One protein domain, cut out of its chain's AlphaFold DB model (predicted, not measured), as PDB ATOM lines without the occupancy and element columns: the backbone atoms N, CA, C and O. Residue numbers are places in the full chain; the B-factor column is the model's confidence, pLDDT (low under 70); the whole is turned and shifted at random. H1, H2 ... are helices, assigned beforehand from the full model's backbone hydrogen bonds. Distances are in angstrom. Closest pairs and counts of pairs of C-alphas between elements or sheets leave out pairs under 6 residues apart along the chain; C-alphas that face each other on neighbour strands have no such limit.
ATOM      1  N   LEU A  45     -39.874-103.546  25.183       57.91
ATOM      2  CA  LEU A  45     -38.497-103.207  25.573       57.91
ATOM      3  C   LEU A  45     -38.324-101.737  25.986       57.91
ATOM      4  O   LEU A  45     -37.350-101.403  26.671       57.91
ATOM      5  N   SER A  46     -39.211-100.848  25.531       60.22
ATOM      6  CA  SER A  46     -39.229 -99.448  25.960       60.22
ATOM      7  C   SER A  46     -39.962 -99.308  27.296       60.22
ATOM      8  O   SER A  46     -39.428 -98.650  28.185       60.22
ATOM      9  N   ALA A  47     -41.089-100.004  27.488       62.75
ATOM     10  CA  ALA A  47     -41.836-100.040  28.744       62.75
ATOM     11  C   ALA A  47     -41.034-100.657  29.902       62.75
ATOM     12  O   ALA A  47     -41.022-100.099  30.998       62.75
ATOM     13  N   VAL A  48     -40.299-101.750  29.662       66.31
ATOM     14  CA  VAL A  48     -39.419-102.369  30.670       66.31
ATOM     15  C   VAL A  48     -38.272-101.427  31.047       66.31
ATOM     16  O   VAL A  48     -38.051-101.183  32.230       66.31
ATOM     17  N   ARG A  49     -37.608-100.798  30.067       67.50
ATOM     18  CA  ARG A  49     -36.549 -99.802  30.329       67.50
ATOM     19  C   ARG A  49     -37.065 -98.543  31.024       67.50
ATOM     20  O   ARG A  49     -36.329 -97.921  31.790       67.50
ATOM     21  N   PHE A  50     -38.308 -98.150  30.755       65.19
ATOM     22  CA  PHE A  50     -38.961 -97.051  31.457       65.19
ATOM     23  C   PHE A  50     -39.259 -97.452  32.906       65.19
ATOM     24  O   PHE A  50     -38.881 -96.722  33.810       65.19
ATOM     25  N   GLY A  51     -39.809 -98.645  33.148       78.88
ATOM     26  CA  GLY A  51     -40.050 -99.171  34.496       78.88
ATOM     27  C   GLY A  51     -38.775 -99.341  35.329       78.88
ATOM     28  O   GLY A  51     -38.762 -99.008  36.509       78.88
ATOM     29  N   GLU A  52     -37.673 -99.785  34.719       77.38
ATOM     30  CA  GLU A  52     -36.359 -99.847  35.375       77.38
ATOM     31  C   GLU A  52     -35.830 -98.458  35.747       77.38
ATOM     32  O   GLU A  52     -35.268 -98.284  36.827       77.38
ATOM     33  N   ARG A  53     -36.040 -97.456  34.882       77.38
ATOM     34  CA  ARG A  53     -35.663 -96.064  35.152       77.38
ATOM     35  C   ARG A  53     -36.518 -95.439  36.253       77.38
ATOM     36  O   ARG A  53     -35.972 -94.742  37.100       77.38
ATOM     37  N   GLU A  54     -37.821 -95.703  36.261       78.56
ATOM     38  CA  GLU A  54     -38.729 -95.254  37.322       78.56
ATOM     39  C   GLU A  54     -38.358 -95.899  38.663       78.56
ATOM     40  O   GLU A  54     -38.205 -95.194  39.652       78.56
ATOM     41  N   ARG A  55     -38.084 -97.208  38.683       88.38
ATOM     42  CA  ARG A  55     -37.628 -97.917  39.886       88.38
ATOM     43  C   ARG A  55     -36.273 -97.410  40.386       88.38
ATOM     44  O   ARG A  55     -36.065 -97.308  41.590       88.38
ATOM     45  N   PHE A  56     -35.338 -97.113  39.483       81.81
ATOM     46  CA  PHE A  56     -34.054 -96.522  39.861       81.81
ATOM     47  C   PHE A  56     -34.248 -95.130  40.473       81.81
ATOM     48  O   PHE A  56     -33.643 -94.833  41.497       81.81
ATOM     49  N   ARG A  57     -35.159 -94.326  39.908       83.75
ATOM     50  CA  ARG A  57     -35.533 -93.019  40.458       83.75
ATOM     51  C   ARG A  57     -36.177 -93.142  41.841       83.75
ATOM     52  O   ARG A  57     -35.792 -92.412  42.740       83.75
ATOM     53  N   GLU A  58     -37.091 -94.089  42.041       87.31
ATOM     54  CA  GLU A  58     -37.698 -94.362  43.354       87.31
ATOM     55  C   GLU A  58     -36.643 -94.761  44.394       87.31
ATOM     56  O   GLU A  58     -36.657 -94.263  45.517       87.31
ATOM     57  N   LEU A  59     -35.686 -95.616  44.018       88.12
ATOM     58  CA  LEU A  59     -34.589 -96.012  44.902       88.12
ATOM     59  C   LEU A  59     -33.647 -94.843  45.226       88.12
ATOM     60  O   LEU A  59     -33.180 -94.736  46.360       88.12
ATOM     61  N   GLU A  60     -33.377 -93.954  44.268       81.69
ATOM     62  CA  GLU A  60     -32.618 -92.721  44.513       81.69
ATOM     63  C   GLU A  60     -33.377 -91.759  45.435       81.69
ATOM     64  O   GLU A  60     -32.786 -91.230  46.375       81.69
ATOM     65  N   GLU A  61     -34.683 -91.581  45.229       87.06
ATOM     66  CA  GLU A  61     -35.550 -90.753  46.074       87.06
ATOM     67  C   GLU A  61     -35.628 -91.301  47.510       87.06
ATOM     68  O   GLU A  61     -35.555 -90.541  48.481       87.06
ATOM     69  N   GLU A  62     -35.728 -92.623  47.685       91.50
ATOM     70  CA  GLU A  62     -35.696 -93.264  49.004       91.50
ATOM     71  C   GLU A  62     -34.335 -93.106  49.685       91.50
ATOM     72  O   GLU A  62     -34.276 -92.775  50.875       91.50
ATOM     73  N   GLN A  63     -33.246 -93.290  48.938       87.38
ATOM     74  CA  GLN A  63     -31.890 -93.090  49.440       87.38
ATOM     75  C   GLN A  63     -31.662 -91.628  49.845       87.38
ATOM     76  O   GLN A  63     -31.098 -91.370  50.909       87.38
ATOM     77  N   GLU A  64     -32.138 -90.668  49.052       86.75
ATOM     78  CA  GLU A  64     -32.093 -89.241  49.374       86.75
ATOM     79  C   GLU A  64     -32.935 -88.933  50.618       86.75
ATOM     80  O   GLU A  64     -32.477 -88.229  51.521       86.75
ATOM     81  N   ARG A  65     -34.135 -89.517  50.739       86.75
ATOM     82  CA  ARG A  65     -35.001 -89.351  51.915       86.75
ATOM     83  C   ARG A  65     -34.338 -89.870  53.187       86.75
ATOM     84  O   ARG A  65     -34.373 -89.197  54.219       86.75
ATOM     85  N   LEU A  66     -33.741 -91.059  53.127       90.12
ATOM     86  CA  LEU A  66     -33.025 -91.655  54.253       90.12
ATOM     87  C   LEU A  66     -31.771 -90.853  54.602       90.12
ATOM     88  O   LEU A  66     -31.529 -90.595  55.778       90.12
ATOM     89  N   ASN A  67     -31.015 -90.398  53.604       88.50
ATOM     90  CA  ASN A  67     -29.827 -89.578  53.814       88.50
ATOM     91  C   ASN A  67     -30.174 -88.223  54.453       88.50
ATOM     92  O   ASN A  67     -29.543 -87.814  55.424       88.50
ATOM     93  N   ASN A  68     -31.240 -87.566  53.992       85.50
ATOM     94  CA  ASN A  68     -31.741 -86.330  54.594       85.50
ATOM     95  C   ASN A  68     -32.218 -86.548  56.038       85.50
ATOM     96  O   ASN A  68     -31.944 -85.726  56.915       85.50
ATOM     97  N   SER A  69     -32.882 -87.675  56.318       88.56
ATOM     98  CA  SER A  69     -33.265 -88.041  57.684       88.56
ATOM     99  C   SER A  69     -32.043 -88.290  58.571       88.56
ATOM    100  O   SER A  69     -32.021 -87.825  59.712       88.56
ATOM    101  N   LEU A  70     -31.020 -88.973  58.053       90.31
ATOM    102  CA  LEU A  70     -29.763 -89.220  58.755       90.31
ATOM    103  C   LEU A  70     -29.021 -87.912  59.044       90.31
ATOM    104  O   LEU A  70     -28.544 -87.720  60.162       90.31
ATOM    105  N   LEU A  71     -28.953 -87.001  58.073       87.00
ATOM    106  CA  LEU A  71     -28.315 -85.698  58.226       87.00
ATOM    107  C   LEU A  71     -29.054 -84.830  59.249       87.00
ATOM    108  O   LEU A  71     -28.413 -84.225  60.107       87.00
ATOM    109  N   SER A  72     -30.391 -84.807  59.211       87.25
ATOM    110  CA  SER A  72     -31.219 -84.086  60.186       87.25
ATOM    111  C   SER A  72     -31.011 -84.620  61.603       87.25
ATOM    112  O   SER A  72     -30.735 -83.842  62.518       87.25
ATOM    113  N   LEU A  73     -31.039 -85.944  61.776       87.00
ATOM    114  CA  LEU A  73     -30.807 -86.582  63.069       87.00
ATOM    115  C   LEU A  73     -29.379 -86.344  63.577       87.00
ATOM    116  O   LEU A  73     -29.187 -86.015  64.746       87.00
ATOM    117  N   SER A  74     -28.380 -86.462  62.702       88.31
ATOM    118  CA  SER A  74     -26.969 -86.244  63.048       88.31
ATOM    119  C   SER A  74     -26.695 -84.783  63.412       88.31
ATOM    120  O   SER A  74     -25.966 -84.513  64.364       88.31
ATOM    121  N   THR A  75     -27.328 -83.836  62.713       87.31
ATOM    122  CA  THR A  75     -27.234 -82.397  63.008       87.31
ATOM    123  C   THR A  75     -27.900 -82.070  64.339       87.31
ATOM    124  O   THR A  75     -27.298 -81.405  65.181       87.31
ATOM    125  N   HIS A  76     -29.109 -82.589  64.572       88.12
ATOM    126  CA  HIS A  76     -29.813 -82.429  65.841       88.12
ATOM    127  C   HIS A  76     -28.995 -83.016  66.998       88.12
ATOM    128  O   HIS A  76     -28.829 -82.381  68.036       88.12
ATOM    129  N   PHE A  77     -28.397 -84.192  66.802       88.94
ATOM    130  CA  PHE A  77     -27.521 -84.816  67.788       88.94
ATOM    131  C   PHE A  77     -26.268 -83.980  68.078       88.94
ATOM    132  O   PHE A  77     -25.952 -83.752  69.245       88.94
ATOM    133  N   ALA A  78     -25.590 -83.461  67.051       86.94
ATOM    134  CA  ALA A  78     -24.425 -82.594  67.226       86.94
ATOM    135  C   ALA A  78     -24.774 -81.303  67.990       86.94
ATOM    136  O   ALA A  78     -24.019 -80.869  68.862       86.94
ATOM    137  N   GLN A  79     -25.943 -80.719  67.723       85.31
ATOM    138  CA  GLN A  79     -26.435 -79.532  68.427       85.31
ATOM    139  C   GLN A  79     -26.765 -79.828  69.899       85.31
ATOM    140  O   GLN A  79     -26.369 -79.055  70.775       85.31
ATOM    141  N   VAL A  80     -27.394 -80.975  70.196       89.81
ATOM    142  CA  VAL A  80     -27.591 -81.450  71.580       89.81
ATOM    143  C   VAL A  80     -26.246 -81.633  72.284       89.81
ATOM    144  O   VAL A  80     -26.064 -81.141  73.397       89.81
ATOM    145  N   GLN A  81     -25.277 -82.293  71.640       87.56
ATOM    146  CA  GLN A  81     -23.941 -82.500  72.208       87.56
ATOM    147  C   GLN A  81     -23.224 -81.178  72.505       87.56
ATOM    148  O   GLN A  81     -22.593 -81.032  73.554       87.56
ATOM    149  N   PHE A  82     -23.332 -80.204  71.604       88.00
ATOM    150  CA  PHE A  82     -22.738 -78.886  71.783       88.00
ATOM    151  C   PHE A  82     -23.368 -78.132  72.959       88.00
ATOM    152  O   PHE A  82     -22.643 -77.667  73.841       88.00
ATOM    153  N   ARG A  83     -24.703 -78.081  73.037       85.19
ATOM    154  CA  ARG A  83     -25.404 -77.425  74.151       85.19
ATOM    155  C   ARG A  83     -25.149 -78.111  75.489       85.19
ATOM    156  O   ARG A  83     -24.893 -77.424  76.471       85.19
ATOM    157  N   LEU A  84     -25.093 -79.445  75.536       89.69
ATOM    158  CA  LEU A  84     -24.682 -80.183  76.739       89.69
ATOM    159  C   LEU A  84     -23.267 -79.801  77.195       89.69
ATOM    160  O   LEU A  84     -23.024 -79.607  78.387       89.69
ATOM    161  N   LYS A  85     -22.333 -79.639  76.251       88.69
ATOM    162  CA  LYS A  85     -20.962 -79.203  76.550       88.69
ATOM    163  C   LYS A  85     -20.901 -77.753  77.041       88.69
ATOM    164  O   LYS A  85     -20.047 -77.447  77.869       88.69
ATOM    165  N   GLN A  86     -21.784 -76.876  76.559       87.75
ATOM    166  CA  GLN A  86     -21.922 -75.503  77.061       87.75
ATOM    167  C   GLN A  86     -22.489 -75.482  78.486       87.75
ATOM    168  O   GLN A  86     -21.899 -74.859  79.362       87.75
ATOM    169  N   ILE A  87     -23.553 -76.245  78.750       90.62
ATOM    170  CA  ILE A  87     -24.176 -76.391  80.079       90.62
ATOM    171  C   ILE A  87     -23.167 -76.897  81.116       90.62
ATOM    172  O   ILE A  87     -23.117 -76.385  82.233       90.62
ATOM    173  N   GLY A  88     -22.331 -77.874  80.745       86.19
ATOM    174  CA  GLY A  88     -21.290 -78.411  81.627       86.19
ATOM    175  C   GLY A  88     -20.190 -77.407  81.993       86.19
ATOM    176  O   GLY A  88     -19.508 -77.599  82.995       86.19
ATOM    177  N   LYS A  89     -20.018 -76.340  81.203       86.94
ATOM    178  CA  LYS A  89     -19.035 -75.271  81.444       86.94
ATOM    179  C   LYS A  89     -19.638 -74.010  82.071       86.94
ATOM    180  O   LYS A  89     -18.875 -73.151  82.493       86.94
ATOM    181  N   ALA A  90     -20.964 -73.890  82.104       87.44
ATOM    182  CA  ALA A  90     -21.668 -72.688  82.534       87.44
ATOM    183  C   ALA A  90     -21.876 -72.619  84.061       87.44
ATOM    184  O   ALA A  90     -22.050 -73.639  84.748       87.44
ATOM    185  N   ASP A  91     -21.920 -71.392  84.584       84.38
ATOM    186  CA  ASP A  91     -22.218 -71.092  85.986       84.38
ATOM    187  C   ASP A  91     -23.676 -71.413  86.349       84.38
ATOM    188  O   ASP A  91     -24.543 -71.542  85.486       84.38
ATOM    189  N   ALA A  92     -23.982 -71.543  87.647       79.00
ATOM    190  CA  ALA A  92     -25.289 -72.028  88.109       79.00
ATOM    191  C   ALA A  92     -26.485 -71.195  87.608       79.00
ATOM    192  O   ALA A  92     -27.529 -71.764  87.313       79.00
ATOM    193  N   SER A  93     -26.321 -69.878  87.438       78.12
ATOM    194  CA  SER A  93     -27.383 -69.000  86.924       78.12
ATOM    195  C   SER A  93     -27.631 -69.134  85.414       78.12
ATOM    196  O   SER A  93     -28.721 -68.794  84.950       78.12
ATOM    197  N   GLU A  94     -26.634 -69.562  84.638       85.25
ATOM    198  CA  GLU A  94     -26.726 -69.719  83.178       85.25
ATOM    199  C   GLU A  94     -27.081 -71.153  82.792       85.25
ATOM    200  O   GLU A  94     -27.799 -71.382  81.821       85.25
ATOM    201  N   ARG A  95     -26.653 -72.119  83.608       89.38
ATOM    202  CA  ARG A  95     -26.953 -73.540  83.448       89.38
ATOM    203  C   ARG A  95     -28.449 -73.815  83.386       89.38
ATOM    204  O   ARG A  95     -28.875 -74.539  82.497       89.38
ATOM    205  N   ASP A  96     -29.239 -73.211  84.271       85.62
ATOM    206  CA  ASP A  96     -30.693 -73.421  84.310       85.62
ATOM    207  C   ASP A  96     -31.395 -72.844  83.069       85.62
ATOM    208  O   ASP A  96     -32.349 -73.434  82.561       85.62
ATOM    209  N   LYS A  97     -30.888 -71.728  82.524       88.06
ATOM    210  CA  LYS A  97     -31.386 -71.154  81.263       88.06
ATOM    211  C   LYS A  97     -31.047 -72.056  80.078       88.06
ATOM    212  O   LYS A  97     -31.932 -72.402  79.305       88.06
ATOM    213  N   LEU A  98     -29.792 -72.491  79.980       88.50
ATOM    214  CA  LEU A  98     -29.327 -73.372  78.909       88.50
ATOM    215  C   LEU A  98     -29.978 -74.762  78.972       88.50
ATOM    216  O   LEU A  98     -30.248 -75.359  77.933       88.50
ATOM    217  N   LEU A  99     -30.265 -75.274  80.173       88.50
ATOM    218  CA  LEU A  99     -31.029 -76.508  80.367       88.50
ATOM    219  C   LEU A  99     -32.454 -76.359  79.847       88.50
ATOM    220  O   LEU A  99     -32.912 -77.236  79.125       88.50
ATOM    221  N   LYS A 100     -33.117 -75.236  80.143       88.12
ATOM    222  CA  LYS A 100     -34.453 -74.942  79.616       88.12
ATOM    223  C   LYS A 100     -34.450 -74.799  78.090       88.12
ATOM    224  O   LYS A 100     -35.321 -75.330  77.416       88.12
ATOM    225  N   GLU A 101     -33.435 -74.150  77.526       88.50
ATOM    226  CA  GLU A 101     -33.271 -74.042  76.071       88.50
ATOM    227  C   GLU A 101     -32.956 -75.387  75.402       88.50
ATOM    228  O   GLU A 101     -33.335 -75.610  74.251       88.50
ATOM    229  N   LEU A 102     -32.232 -76.278  76.084       88.38
ATOM    230  CA  LEU A 102     -31.970 -77.633  75.606       88.38
ATOM    231  C   LEU A 102     -33.212 -78.519  75.723       88.38
ATOM    232  O   LEU A 102     -33.463 -79.310  74.821       88.38
ATOM    233  N   GLU A 103     -33.985 -78.371  76.795       85.75
ATOM    234  CA  GLU A 103     -35.282 -79.016  76.984       85.75
ATOM    235  C   GLU A 103     -36.233 -78.623  75.845       85.75
ATOM    236  O   GLU A 103     -36.724 -79.490  75.122       85.75
ATOM    237  N   ASP A 104     -36.388 -77.321  75.595       86.12
ATOM    238  CA  ASP A 104     -37.201 -76.801  74.495       86.12
ATOM    239  C   ASP A 104     -36.703 -77.294  73.128       86.12
ATOM    240  O   ASP A 104     -37.504 -77.638  72.258       86.12
ATOM    241  N   PHE A 105     -35.385 -77.350  72.917       85.00
ATOM    242  CA  PHE A 105     -34.792 -77.857  71.677       85.00
ATOM    243  C   PHE A 105     -35.027 -79.365  71.495       85.00
ATOM    244  O   PHE A 105     -35.429 -79.799  70.418       85.00
ATOM    245  N   ALA A 106     -34.851 -80.163  72.549       82.69
ATOM    246  CA  ALA A 106     -35.046 -81.608  72.517       82.69
ATOM    247  C   ALA A 106     -36.522 -81.998  72.327       82.69
ATOM    248  O   ALA A 106     -36.807 -82.963  71.618       82.69
ATOM    249  N   PHE A 107     -37.461 -81.239  72.907       77.81
ATOM    250  CA  PHE A 107     -38.901 -81.471  72.743       77.81
ATOM    251  C   PHE A 107     -39.461 -80.974  71.410       77.81
ATOM    252  O   PHE A 107     -40.446 -81.532  70.928       77.81
ATOM    253  N   ARG A 108     -38.834 -79.971  70.782       75.25
ATOM    254  CA  ARG A 108     -39.157 -79.582  69.397       75.25
ATOM    255  C   ARG A 108     -38.823 -80.692  68.397       75.25
ATOM    256  O   ARG A 108     -39.484 -80.775  67.369       75.25
ATOM    257  N   GLY A 109     -37.876 -81.573  68.730       62.75
ATOM    258  CA  GLY A 109     -37.519 -82.741  67.929       62.75
ATOM    259  C   GLY A 109     -36.915 -82.396  66.562       62.75
ATOM    260  O   GLY A 109     -36.780 -81.236  66.174       62.75
ATOM    261  N   CYS A 110     -36.549 -83.432  65.798       57.44
ATOM    262  CA  CYS A 110     -36.050 -83.321  64.421       57.44
ATOM    263  C   CYS A 110     -37.184 -82.974  63.434       57.44
ATOM    264  O   CYS A 110     -37.466 -83.727  62.506       57.44
ATOM    265  N   THR A 111     -37.870 -81.854  63.637       56.00
ATOM    266  CA  THR A 111     -38.826 -81.304  62.671       56.00
ATOM    267  C   THR A 111     -38.474 -79.858  62.385       56.00
ATOM    268  O   THR A 111     -39.147 -78.958  62.861       56.00
ATOM    269  N   ASP A 112     -37.387 -79.650  61.643       49.06
ATOM    270  CA  ASP A 112     -37.331 -78.625  60.596       49.06
ATOM    271  C   ASP A 112     -35.998 -78.686  59.843       49.06
ATOM    272  O   ASP A 112     -35.051 -77.956  60.102       49.06
ATOM    273  N   LEU A 113     -35.934 -79.596  58.873       45.78
ATOM    274  CA  LEU A 113     -35.229 -79.343  57.614       45.78
ATOM    275  C   LEU A 113     -36.177 -79.592  56.433       45.78
ATOM    276  O   LEU A 113     -35.749 -79.909  55.331       45.78
ATOM    277  N   ARG A 114     -37.487 -79.387  56.639       45.81
ATOM    278  CA  ARG A 114     -38.370 -78.972  55.543       45.81
ATOM    279  C   ARG A 114     -38.172 -77.472  55.319       45.81
ATOM    280  O   ARG A 114     -39.117 -76.698  55.377       45.81
ATOM    281  N   VAL A 115     -36.926 -77.066  55.094       44.59
ATOM    282  CA  VAL A 115     -36.653 -75.775  54.475       44.59
ATOM    283  C   VAL A 115     -37.094 -75.946  53.022       44.59
ATOM    284  O   VAL A 115     -36.415 -76.580  52.222       44.59
TER     285      VAL A 115
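AT A GLANCE: This is residues 45 to 115 of the 353 residues of an uncharacterized protein of Gongylonema pulchrum (UniProt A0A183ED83). A long helix, H1, runs the length of a rod, and after a tight turn a shorter helix, H2, folds back beside its last part, making a lopsided helical hairpin. Residues 45 to 67 of H1 stick out free as a long arm. The printed part has 71 residues, with H1 then H2 and no named strand; the class is all helix. It is extended, with a radius of gyration of the C-alphas of 20.4 A and spans of 71 by 17 by 14 A.

HOW THE PARTS SIT: H1, residues 45 to 87, and H2, residues 92 to 108, form a helical hairpin. They touch, and H1 does so with residues 80 to 87 alone; the closest C-alphas, those of Ile 87 and Arg 95, are 5.2 A apart. They run opposite ways at a shallow tilt of 17 degrees. In H1 every O i to N i+4 pair is within hydrogen-bond range; in H2, 11 of 13 are.

IN THESE COORDINATES: H1 begins with C-alpha 45 at (-38.497, -103.207, 25.573) and measures 62.4 A from first to last C-alpha. H2 measures 24.5 A and ends with C-alpha 108 at (-39.157, -79.582, 69.397).

THE WHOLE: The C-alphas of Leu 45 and Ser 93 are the farthest apart, at 71.1 A. The printed part has no cut, and the link from H1 to H2 is tight. The pLDDT is under 70 at residues 45 to 50 and 109 to 115.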